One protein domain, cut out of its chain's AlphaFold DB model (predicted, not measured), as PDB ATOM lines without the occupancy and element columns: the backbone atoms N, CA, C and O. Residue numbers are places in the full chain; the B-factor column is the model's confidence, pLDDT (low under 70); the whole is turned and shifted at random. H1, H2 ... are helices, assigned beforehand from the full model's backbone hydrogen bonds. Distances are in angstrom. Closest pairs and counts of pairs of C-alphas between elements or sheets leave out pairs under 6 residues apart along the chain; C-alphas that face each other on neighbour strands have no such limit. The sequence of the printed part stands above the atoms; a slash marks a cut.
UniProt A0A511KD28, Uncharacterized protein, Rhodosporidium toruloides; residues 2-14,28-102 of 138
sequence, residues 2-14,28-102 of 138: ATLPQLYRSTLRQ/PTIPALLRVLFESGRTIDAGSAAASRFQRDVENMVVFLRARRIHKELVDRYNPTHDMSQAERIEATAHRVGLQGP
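This is residues 2 to 14 and 28 to 102 of the 138 residues of an uncharacterized protein of Rhodosporidium toruloides (UniProt A0A511KD28). One long helix, H3, makes most of the length of a rod; H1 packs on its residues 55 to 66, H2 on H1, and H4 sits alone beyond the end of H3 at residue 78. The printed part has 88 residues with four named helices, H1 to H4 in order, and no named strand: all helix. It is extended, with a radius of gyration of the C-alphas of 22.0 A and spans of 68 by 25 by 17 A.

Find C-alpha 4 at (206.999, 181.229, 197.344), where H1, residues 4 to 14, begins. H2 is residues 29 to 42, 19.9 A long; H3 is residues 49 to 78, 42.5 A. H4, residues 86 to 96, ends at C-alpha 96, (183.962, 142.381, 226.011).

Look at Thr 11 and Val 62, the closest C-alphas of H1 and H3, 5.6 A apart; H3 touches H1 with residues 55 to 66 alone, at a shallow tilt of 18 degrees, the same way. H2 touches H1, closest at C-alphas 31 and 12, 7.0 A, opposite ways at 23 degrees, a shallow tilt. H4 is apart from H1, H2 and H3. Every O i to N i+4 pair is within hydrogen-bond range in H1, H2 and H4, and 25 of 26 in H3.

Residues 15 to 27 are not printed; C-alphas 14 and 28 stand 15.4 A apart across the cut. No printed residue is under 70 in pLDDT.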
ATOM      1  N   ALA A   2     205.678 175.451 192.453       80.88
ATOM      2  CA  ALA A   2     204.888 176.279 193.363       80.88
ATOM      3  C   ALA A   2     205.629 177.590 193.654       80.88
ATOM      4  O   ALA A   2     206.840 177.595 193.851       80.88
ATOM      5  N   THR A   3     204.911 178.710 193.681       90.06
ATOM      6  CA  THR A   3     205.522 180.007 194.001       90.06
ATOM      7  C   THR A   3     205.755 180.142 195.507       90.06
ATOM      8  O   THR A   3     205.037 179.540 196.310       90.06
ATOM      9  N   LEU A   4     206.711 180.981 195.922       89.31
ATOM     10  CA  LEU A   4     206.999 181.229 197.344       89.31
ATOM     11  C   LEU A   4     205.735 181.605 198.163       89.31
ATOM     12  O   LEU A   4     205.511 181.011 199.222       89.31
ATOM     13  N   PRO A   5     204.826 182.486 197.680       91.81
ATOM     14  CA  PRO A   5     203.580 182.785 198.392       91.81
ATOM     15  C   PRO A   5     202.611 181.596 198.464       91.81
ATOM     16  O   PRO A   5     201.860 181.459 199.433       91.81
ATOM     17  N   GLN A   6     202.589 180.739 197.440       94.25
ATOM     18  CA  GLN A   6     201.766 179.528 197.434       94.25
ATOM     19  C   GLN A   6     202.278 178.519 198.467       94.25
ATOM     20  O   GLN A   6     201.477 177.967 199.224       94.25
ATOM     21  N   LEU A   7     203.599 178.349 198.551       93.75
ATOM     22  CA  LEU A   7     204.249 177.506 199.548       93.75
ATOM     23  C   LEU A   7     203.957 178.000 200.966       93.75
ATOM     24  O   LEU A   7     203.444 177.224 201.768       93.75
ATOM     25  N   TYR A   8     204.121 179.297 201.236       95.31
ATOM     26  CA  TYR A   8     203.781 179.904 202.530       95.31
ATOM     27  C   TYR A   8     202.322 179.661 202.947       95.31
ATOM     28  O   TYR A   8     202.018 179.260 204.071       95.31
ATOM     29  N   ARG A   9     201.369 179.860 202.031       95.19
ATOM     30  CA  ARG A   9     199.952 179.600 202.333       95.19
ATOM     31  C   ARG A   9     199.698 178.118 202.581       95.19
ATOM     32  O   ARG A   9     198.869 177.775 203.421       95.19
ATOM     33  N   SER A  10     200.369 177.241 201.839       95.75
ATOM     34  CA  SER A  10     200.216 175.799 202.004       95.75
ATOM     35  C   SER A  10     200.759 175.318 203.354       95.75
ATOM     36  O   SER A  10     200.056 174.569 204.034       95.75
ATOM     37  N   THR A  11     201.921 175.815 203.794       95.25
ATOM     38  CA  THR A  11     202.517 175.480 205.097       95.25
ATOM     39  C   THR A  11     201.636 175.952 206.240       95.25
ATOM     40  O   THR A  11     201.282 175.148 207.099       95.25
ATOM     41  N   LEU A  12     201.175 177.208 206.203       94.62
ATOM     42  CA  LEU A  12     200.241 177.732 207.201       94.62
ATOM     43  C   LEU A  12     198.960 176.899 207.278       94.62
ATOM     44  O   LEU A  12     198.528 176.514 208.363       94.62
ATOM     45  N   ARG A  13     198.349 176.575 206.129       94.00
ATOM     46  CA  ARG A  13     197.131 175.754 206.100       94.00
ATOM     47  C   ARG A  13     197.375 174.364 206.687       94.00
ATOM     48  O   ARG A  13     196.523 173.897 207.440       94.00
ATOM     49  N   GLN A  14     198.490 173.703 206.368       94.44
ATOM     50  CA  GLN A  14     198.797 172.385 206.940       94.44
ATOM     51  C   GLN A  14     199.072 172.460 208.440       94.44
ATOM     52  O   GLN A  14     198.565 171.622 209.183       94.44
ATOM     53  N   PRO A  28     199.721 183.114 218.332       90.00
ATOM     54  CA  PRO A  28     200.071 183.892 217.140       90.00
ATOM     55  C   PRO A  28     201.568 183.806 216.795       90.00
ATOM     56  O   PRO A  28     201.978 184.180 215.695       90.00
ATOM     57  N   THR A  29     202.384 183.278 217.709       93.44
ATOM     58  CA  THR A  29     203.843 183.203 217.586       93.44
ATOM     59  C   THR A  29     204.293 182.319 216.427       93.44
ATOM     60  O   THR A  29     205.232 182.671 215.720       93.44
ATOM     61  N   ILE A  30     203.619 181.188 216.179       90.44
ATOM     62  CA  ILE A  30     204.055 180.255 215.127       90.44
ATOM     63  C   ILE A  30     203.866 180.861 213.724       90.44
ATOM     64  O   ILE A  30     204.821 180.854 212.946       90.44
ATOM     65  N   PRO A  31     202.692 181.428 213.367       92.38
ATOM     66  CA  PRO A  31     202.544 182.141 212.099       92.38
ATOM     67  C   PRO A  31     203.549 183.285 211.917       92.38
ATOM     68  O   PRO A  31     204.021 183.494 210.798       92.38
ATOM     69  N   ALA A  32     203.890 184.000 212.997       94.75
ATOM     70  CA  ALA A  32     204.896 185.058 212.969       94.75
ATOM     71  C   ALA A  32     206.298 184.501 212.668       94.75
ATOM     72  O   ALA A  32     206.962 184.995 211.759       94.75
ATOM     73  N   LEU A  33     206.712 183.420 213.339       95.06
ATOM     74  CA  LEU A  33     207.987 182.744 213.078       95.06
ATOM     75  C   LEU A  33     208.076 182.235 211.635       95.06
ATOM     76  O   LEU A  33     209.071 182.464 210.951       95.06
ATOM     77  N   LEU A  34     207.016 181.583 211.147       93.94
ATOM     78  CA  LEU A  34     206.954 181.119 209.761       93.94
ATOM     79  C   LEU A  34     207.047 182.289 208.782       93.94
ATOM     80  O   LEU A  34     207.683 182.164 207.745       93.94
ATOM     81  N   ARG A  35     206.453 183.442 209.097       95.25
ATOM     82  CA  ARG A  35     206.599 184.632 208.258       95.25
ATOM     83  C   ARG A  35     208.057 185.092 208.187       95.25
ATOM     84  O   ARG A  35     208.534 185.333 207.086       95.25
ATOM     85  N   VAL A  36     208.759 185.157 209.319       96.06
ATOM     86  CA  VAL A  36     210.184 185.534 209.369       96.06
ATOM     87  C   VAL A  36     211.049 184.557 208.566       96.06
ATOM     88  O   VAL A  36     211.881 184.993 207.777       96.06
ATOM     89  N   LEU A  37     210.805 183.247 208.688       94.44
ATOM     90  CA  LEU A  37     211.510 182.215 207.911       94.44
ATOM     91  C   LEU A  37     211.280 182.333 206.398       94.44
ATOM     92  O   LEU A  37     212.179 182.084 205.603       94.44
ATOM     93  N   PHE A  38     210.068 182.685 205.972       94.88
ATOM     94  CA  PHE A  38     209.787 182.881 204.549       94.88
ATOM     95  C   PHE A  38     210.323 184.214 204.025       94.88
ATOM     96  O   PHE A  38     210.645 184.302 202.842       94.88
ATOM     97  N   GLU A  39     210.458 185.225 204.884       94.50
ATOM     98  CA  GLU A  39     211.116 186.481 204.531       94.50
ATOM     99  C   GLU A  39     212.626 186.283 204.361       94.50
ATOM    100  O   GLU A  39     213.192 186.745 203.375       94.50
ATOM    101  N   SER A  40     213.274 185.503 205.236       91.94
ATOM    102  CA  SER A  40     214.679 185.125 205.040       91.94
ATOM    103  C   SER A  40     214.878 184.239 203.808       91.94
ATOM    104  O   SER A  40     215.881 184.357 203.120       91.94
ATOM    105  N   GLY A  41     213.900 183.395 203.465       90.56
ATOM    106  CA  GLY A  41     213.905 182.653 202.202       90.56
ATOM    107  C   GLY A  41     213.751 183.543 200.962       90.56
ATOM    108  O   GLY A  41     214.179 183.159 199.876       90.56
ATOM    109  N   ARG A  42     213.159 184.737 201.106       90.62
ATOM    110  CA  ARG A  42     212.931 185.689 200.008       90.62
ATOM    111  C   ARG A  42     214.174 186.498 199.645       90.62
ATOM    112  O   ARG A  42     214.265 186.959 198.512       90.62
ATOM    113  N   THR A  43     215.109 186.672 200.576       92.38
ATOM    114  CA  THR A  43     216.389 187.352 200.311       92.38
ATOM    115  C   THR A  43     217.373 186.474 199.537       92.38
ATOM    116  O   THR A  43     218.390 186.970 199.059       92.38
ATOM    117  N   ILE A  44     217.077 185.177 199.397       90.94
ATOM    118  CA  ILE A  44     217.868 184.246 198.600       90.94
ATOM    119  C   ILE A  44     217.656 184.551 197.118       90.94
ATOM    120  O   ILE A  44     216.522 184.653 196.647       90.94
ATOM    121  N   ASP A  45     218.757 184.637 196.377       91.25
ATOM    122  CA  ASP A  45     218.724 184.953 194.955       91.25
ATOM    123  C   ASP A  45     217.945 183.906 194.141       91.25
ATOM    124  O   ASP A  45     218.088 182.685 194.330       91.25
ATOM    125  N   ALA A  46     217.106 184.399 193.233       85.38
ATOM    126  CA  ALA A  46     216.204 183.582 192.440       85.38
ATOM    127  C   ALA A  46     217.001 182.737 191.436       85.38
ATOM    128  O   ALA A  46     217.812 183.244 190.673       85.38
ATOM    129  N   GLY A  47     216.766 181.421 191.428       84.94
ATOM    130  CA  GLY A  47     217.501 180.488 190.562       84.94
ATOM    131  C   GLY A  47     218.822 179.982 191.148       84.94
ATOM    132  O   GLY A  47     219.429 179.077 190.580       84.94
ATOM    133  N   SER A  48     219.237 180.474 192.320       92.75
ATOM    134  CA  SER A  48     220.371 179.896 193.042       92.75
ATOM    135  C   SER A  48     220.089 178.453 193.498       92.75
ATOM    136  O   SER A  48     218.946 178.033 193.734       92.75
ATOM    137  N   ALA A  49     221.157 177.674 193.699       93.62
ATOM    138  CA  ALA A  49     221.048 176.335 194.279       93.62
ATOM    139  C   ALA A  49     220.425 176.370 195.688       93.62
ATOM    140  O   ALA A  49     219.701 175.446 196.066       93.62
ATOM    141  N   ALA A  50     220.670 177.445 196.446       92.50
ATOM    142  CA  ALA A  50     220.089 177.671 197.766       92.50
ATOM    143  C   ALA A  50     218.567 177.869 197.695       92.50
ATOM    144  O   ALA A  50     217.845 177.211 198.443       92.50
ATOM    145  N   ALA A  51     218.064 178.672 196.748       91.94
ATOM    146  CA  ALA A  51     216.623 178.865 196.553       91.94
ATOM    147  C   ALA A  51     215.920 177.544 196.204       91.94
ATOM    148  O   ALA A  51     214.873 177.214 196.760       91.94
ATOM    149  N   SER A  52     216.546 176.735 195.344       92.31
ATOM    150  CA  SER A  52     216.024 175.417 194.961       92.31
ATOM    151  C   SER A  52     216.032 174.404 196.113       92.31
ATOM    152  O   SER A  52     215.206 173.492 196.148       92.31
ATOM    153  N   ARG A  53     216.986 174.502 197.049       93.81
ATOM    154  CA  ARG A  53     217.000 173.686 198.277       93.81
ATOM    155  C   ARG A  53     215.891 174.125 199.225       93.81
ATOM    156  O   ARG A  53     215.059 173.299 199.576       93.81
ATOM    157  N   PHE A  54     215.799 175.424 199.508       93.81
ATOM    158  CA  PHE A  54     214.749 175.987 200.357       93.81
ATOM    159  C   PHE A  54     213.344 175.611 199.865       93.81
ATOM    160  O   PHE A  54     212.506 175.174 200.650       93.81
ATOM    161  N   GLN A  55     213.091 175.710 198.554       93.38
ATOM    162  CA  GLN A  55     211.811 175.309 197.972       93.38
ATOM    163  C   GLN A  55     211.484 173.835 198.265       93.38
ATOM    164  O   GLN A  55     210.384 173.531 198.724       93.38
ATOM    165  N   ARG A  56     212.449 172.933 198.044       94.25
ATOM    166  CA  ARG A  56     212.290 171.494 198.300       94.25
ATOM    167  C   ARG A  56     212.075 171.194 199.779       94.25
ATOM    168  O   ARG A  56     211.208 170.391 200.108       94.25
ATOM    169  N   ASP A  57     212.803 171.857 200.669       94.94
ATOM    170  CA  ASP A  57     212.659 171.668 202.115       94.94
ATOM    171  C   ASP A  57     211.255 172.062 202.584       94.94
ATOM    172  O   ASP A  57     210.608 171.339 203.346       94.94
ATOM    173  N   VAL A  58     210.735 173.173 202.063       95.00
ATOM    174  CA  VAL A  58     209.371 173.623 202.346       95.00
ATOM    175  C   VAL A  58     208.327 172.654 201.779       95.00
ATOM    176  O   VAL A  58     207.355 172.336 202.467       95.00
ATOM    177  N   GLU A  59     208.509 172.156 200.555       95.25
ATOM    178  CA  GLU A  59     207.632 171.141 199.956       95.25
ATOM    179  C   GLU A  59     207.615 169.851 200.790       95.25
ATOM    180  O   GLU A  59     206.541 169.350 201.139       95.25
ATOM    181  N   ASN A  60     208.788 169.372 201.205       96.31
ATOM    182  CA  ASN A  60     208.939 168.216 202.084       96.31
ATOM    183  C   ASN A  60     208.241 168.437 203.431       96.31
ATOM    184  O   ASN A  60     207.523 167.556 203.905       96.31
ATOM    185  N   MET A  61     208.364 169.628 204.021       95.12
ATOM    186  CA  MET A  61     207.664 169.977 205.260       95.12
ATOM    187  C   MET A  61     206.139 169.907 205.094       95.12
ATOM    188  O   MET A  61     205.438 169.377 205.958       95.12
ATOM    189  N   VAL A  62     205.599 170.408 203.979       95.75
ATOM    190  CA  VAL A  62     204.157 170.332 203.678       95.75
ATOM    191  C   VAL A  62     203.694 168.879 203.564       95.75
ATOM    192  O   VAL A  62     202.630 168.535 204.091       95.75
ATOM    193  N   VAL A  63     204.475 168.031 202.889       96.44
ATOM    194  CA  VAL A  63     204.196 166.593 202.760       96.44
ATOM    195  C   VAL A  63     204.230 165.916 204.128       96.44
ATOM    196  O   VAL A  63     203.277 165.222 204.481       96.44
ATOM    197  N   PHE A  64     205.257 166.181 204.934       96.88
ATOM    198  CA  PHE A  64     205.398 165.637 206.282       96.88
ATOM    199  C   PHE A  64     204.214 166.010 207.186       96.88
ATOM    200  O   PHE A  64     203.599 165.139 207.799       96.88
ATOM    201  N   LEU A  65     203.824 167.289 207.220       95.75
ATOM    202  CA  LEU A  65     202.680 167.743 208.018       95.75
ATOM    203  C   LEU A  65     201.368 167.085 207.574       95.75
ATOM    204  O   LEU A  65     200.505 166.791 208.402       95.75
ATOM    205  N   ARG A  66     201.196 166.838 206.272       96.12
ATOM    206  CA  ARG A  66     200.037 166.097 205.766       96.12
ATOM    207  C   ARG A  66     200.077 164.637 206.223       96.12
ATOM    208  O   ARG A  66     199.069 164.144 206.725       96.12
ATOM    209  N   ALA A  67     201.219 163.973 206.060       97.06
ATOM    210  CA  ALA A  67     201.409 162.576 206.435       97.06
ATOM    211  C   ALA A  67     201.182 162.359 207.936       97.06
ATOM    212  O   ALA A  67     200.473 161.431 208.306       97.06
ATOM    213  N   ARG A  68     201.668 163.266 208.795       95.31
ATOM    214  CA  ARG A  68     201.432 163.235 210.246       95.31
ATOM    215  C   ARG A  68     199.946 163.214 210.598       95.31
ATOM    216  O   ARG A  68     199.524 162.422 211.436       95.31
ATOM    217  N   ARG A  69     199.144 164.070 209.956       94.69
ATOM    218  CA  ARG A  69     197.694 164.104 210.181       94.69
ATOM    219  C   ARG A  69     197.034 162.794 209.753       94.69
ATOM    220  O   ARG A  69     196.243 162.251 210.510       94.69
ATOM    221  N   ILE A  70     197.365 162.299 208.560       95.62
ATOM    222  CA  ILE A  70     196.807 161.044 208.034       95.62
ATOM    223  C   ILE A  70     197.198 159.868 208.932       95.62
ATOM    224  O   ILE A  70     196.354 159.043 209.252       95.62
ATOM    225  N   HIS A  71     198.453 159.816 209.375       95.12
ATOM    226  CA  HIS A  71     198.931 158.810 210.313       95.12
ATOM    227  C   HIS A  71     198.106 158.821 211.600       95.12
ATOM    228  O   HIS A  71     197.607 157.777 211.995       95.12
ATOM    229  N   LYS A  72     197.888 159.999 212.204       92.69
ATOM    230  CA  LYS A  72     197.017 160.119 213.379       92.69
ATOM    231  C   LYS A  72     195.613 159.567 213.097       92.69
ATOM    232  O   LYS A  72     195.141 158.707 213.823       92.69
ATOM    233  N   GLU A  73     194.990 159.978 211.991       92.94
ATOM    234  CA  GLU A  73     193.662 159.487 211.588       92.94
ATOM    235  C   GLU A  73     193.619 157.967 211.324       92.94
ATOM    236  O   GLU A  73     192.558 157.353 211.422       92.94
ATOM    237  N   LEU A  74     194.730 157.348 210.915       94.81
ATOM    238  CA  LEU A  74     194.822 155.900 210.718       94.81
ATOM    239  C   LEU A  74     194.989 155.165 212.046       94.81
ATOM    240  O   LEU A  74     194.319 154.158 212.262       94.81
ATOM    241  N   VAL A  75     195.840 155.681 212.931       92.88
ATOM    242  CA  VAL A  75     196.040 155.127 214.272       92.88
ATOM    243  C   VAL A  75     194.729 155.154 215.057       92.88
ATOM    244  O   VAL A  75     194.319 154.113 215.559       92.88
ATOM    245  N   ASP A  76     194.010 156.279 215.043       89.69
ATOM    246  CA  ASP A  76     192.725 156.417 215.742       89.69
ATOM    247  C   ASP A  76     191.667 155.411 215.237       89.69
ATOM    248  O   ASP A  76     190.845 154.924 216.011       89.69
ATOM    249  N   ARG A  77     191.682 155.069 213.939       92.12
ATOM    250  CA  ARG A  77     190.697 154.155 213.324       92.12
ATOM    251  C   ARG A  77     191.026 152.680 213.492       92.12
ATOM    252  O   ARG A  77     190.120 151.878 213.688       92.12
ATOM    253  N   TYR A  78     192.294 152.318 213.341       94.50
ATOM    254  CA  TYR A  78     192.707 150.916 213.272       94.50
ATOM    255  C   TYR A  78     193.374 150.422 214.557       94.50
ATOM    256  O   TYR A  78     193.439 149.217 214.773       94.50
ATOM    257  N   ASN A  79     193.828 151.328 215.426       87.94
ATOM    258  CA  ASN A  79     194.375 150.996 216.736       87.94
ATOM    259  C   ASN A  79     193.771 151.892 217.835       87.94
ATOM    260  O   ASN A  79     194.468 152.715 218.432       87.94
ATOM    261  N   PRO A  80     192.478 151.728 218.154       81.88
ATOM    262  CA  PRO A  80     191.824 152.522 219.197       81.88
ATOM    263  C   PRO A  80     192.426 152.289 220.593       81.88
ATOM    264  O   PRO A  80     192.256 153.111 221.483       81.88
ATOM    265  N   THR A  81     193.158 151.190 220.792       83.50
ATOM    266  CA  THR A  81     193.823 150.853 222.058       83.50
ATOM    267  C   THR A  81     195.250 151.403 222.169       83.50
ATOM    268  O   THR A  81     195.980 150.996 223.076       83.50
ATOM    269  N   HIS A  82     195.689 152.261 221.238       80.56
ATOM    270  CA  HIS A  82     197.072 152.754 221.196       80.56
ATOM    271  C   HIS A  82     197.436 153.643 222.390       80.56
ATOM    272  O   HIS A  82     198.558 153.544 222.881       80.56
ATOM    273  N   ASP A  83     196.486 154.442 222.878       82.06
ATOM    274  CA  ASP A  83     196.668 155.330 224.033       82.06
ATOM    275  C   ASP A  83     196.392 154.635 225.378       82.06
ATOM    276  O   ASP A  83     196.672 155.202 226.431       82.06
ATOM    277  N   MET A  84     195.854 153.409 225.360       84.69
ATOM    278  CA  MET A  84     195.500 152.679 226.579       84.69
ATOM    279  C   MET A  84     196.730 152.075 227.254       84.69
ATOM    280  O   MET A  84     197.612 151.495 226.597       84.69
ATOM    281  N   SER A  85     196.745 152.130 228.585       85.31
ATOM    282  CA  SER A  85     197.707 151.376 229.385       85.31
ATOM    283  C   SER A  85     197.468 149.863 229.247       85.31
ATOM    284  O   SER A  85     196.447 149.400 228.731       85.31
ATOM    285  N   GLN A  86     198.439 149.046 229.665       82.31
ATOM    286  CA  GLN A  86     198.274 147.591 229.605       82.31
ATOM    287  C   GLN A  86     197.116 147.114 230.494       82.31
ATOM    288  O   GLN A  86     196.347 146.262 230.052       82.31
ATOM    289  N   ALA A  87     196.963 147.696 231.686       83.75
ATOM    290  CA  ALA A  87     195.876 147.384 232.610       83.75
ATOM    291  C   ALA A  87     194.503 147.702 231.994       83.75
ATOM    292  O   ALA A  87     193.641 146.830 231.920       83.75
ATOM    293  N   GLU A  88     194.345 148.900 231.423       85.75
ATOM    294  CA  GLU A  88     193.110 149.322 230.745       85.75
ATOM    295  C   GLU A  88     192.754 148.414 229.562       85.75
ATOM    296  O   GLU A  88     191.586 148.105 229.333       85.75
ATOM    297  N   ARG A  89     193.755 147.933 228.808       86.62
ATOM    298  CA  ARG A  89     193.525 146.961 227.726       86.62
ATOM    299  C   ARG A  89     193.002 145.624 228.245       86.62
ATOM    300  O   ARG A  89     192.137 145.029 227.597       86.62
ATOM    301  N   ILE A  90     193.542 145.134 229.361       85.12
ATOM    302  CA  ILE A  90     193.112 143.872 229.978       85.12
ATOM    303  C   ILE A  90     191.665 144.007 230.457       85.12
ATOM    304  O   ILE A  90     190.833 143.166 230.120       85.12
ATOM    305  N   GLU A  91     191.343 145.097 231.150       87.62
ATOM    306  CA  GLU A  91     189.992 145.391 231.633       87.62
ATOM    307  C   GLU A  91     188.991 145.545 230.479       87.62
ATOM    308  O   GLU A  91     187.969 144.859 230.441       87.62
ATOM    309  N   ALA A  92     189.325 146.339 229.455       85.75
ATOM    310  CA  ALA A  92     188.484 146.503 228.270       85.75
ATOM    311  C   ALA A  92     188.239 145.174 227.534       85.75
ATOM    312  O   ALA A  92     187.182 144.983 226.934       85.75
ATOM    313  N   THR A  93     189.201 144.246 227.573       86.69
ATOM    314  CA  THR A  93     189.046 142.903 226.994       86.69
ATOM    315  C   THR A  93     188.165 142.011 227.865       86.69
ATOM    316  O   THR A  93     187.307 141.315 227.327       86.69
ATOM    317  N   ALA A  94     188.315 142.063 229.191       89.38
ATOM    318  CA  ALA A  94     187.440 141.351 230.120       89.38
ATOM    319  C   ALA A  94     185.976 141.804 229.962       89.38
ATOM    320  O   ALA A  94     185.073 140.976 229.833       89.38
ATOM    321  N   HIS A  95     185.743 143.111 229.815       88.12
ATOM    322  CA  HIS A  95     184.398 143.668 229.645       88.12
ATOM    323  C   HIS A  95     183.732 143.217 228.337       88.12
ATOM    324  O   HIS A  95     182.512 143.066 228.294       88.12
ATOM    325  N   ARG A  96     184.505 142.927 227.275       88.38
ATOM    326  CA  ARG A  96     183.962 142.381 226.011       88.38
ATOM    327  C   ARG A  96     183.302 141.014 226.184       88.38
ATOM    328  O   ARG A  96     182.419 140.682 225.401       88.38
ATOM    329  N   VAL A  97     183.725 140.238 227.180       92.19
ATOM    330  CA  VAL A  97     183.163 138.915 227.497       92.19
ATOM    331  C   VAL A  97     182.248 138.944 228.726       92.19
ATOM    332  O   VAL A  97     181.853 137.891 229.217       92.19
ATOM    333  N   GLY A  98     181.901 140.136 229.229       91.19
ATOM    334  CA  GLY A  98     181.072 140.297 230.427       91.19
ATOM    335  C   GLY A  98     181.778 139.917 231.732       91.19
ATOM    336  O   GLY A  98     181.109 139.657 232.728       91.19
ATOM    337  N   LEU A  99     183.113 139.868 231.734       90.69
ATOM    338  CA  LEU A  99     183.927 139.597 232.918       90.69
ATOM    339  C   LEU A  99     184.586 140.883 233.428       90.69
ATOM    340  O   LEU A  99     184.804 141.831 232.677       90.69
ATOM    341  N   GLN A 100     184.929 140.897 234.712       89.06
ATOM    342  CA  GLN A 100     185.770 141.939 235.305       89.06
ATOM    343  C   GLN A 100     187.251 141.607 235.089       89.06
ATOM    344  O   GLN A 100     187.618 140.434 234.959       89.06
ATOM    345  N   GLY A 101     188.103 142.634 235.039       84.88
ATOM    346  CA  GLY A 101     189.555 142.451 234.978       84.88
ATOM    347  C   GLY A 101     190.094 141.656 236.183       84.88
ATOM    348  O   GLY A 101     189.483 141.664 237.254       84.88
ATOM    349  N   PRO A 102     191.226 140.945 236.034       81.19
ATOM    350  CA  PRO A 102     191.852 140.236 237.143       81.19
ATOM    351  C   PRO A 102     192.342 141.225 238.208       81.19
ATOM    352  O   PRO A 102     192.921 142.259 237.887       81.19
TER     353      PRO A 102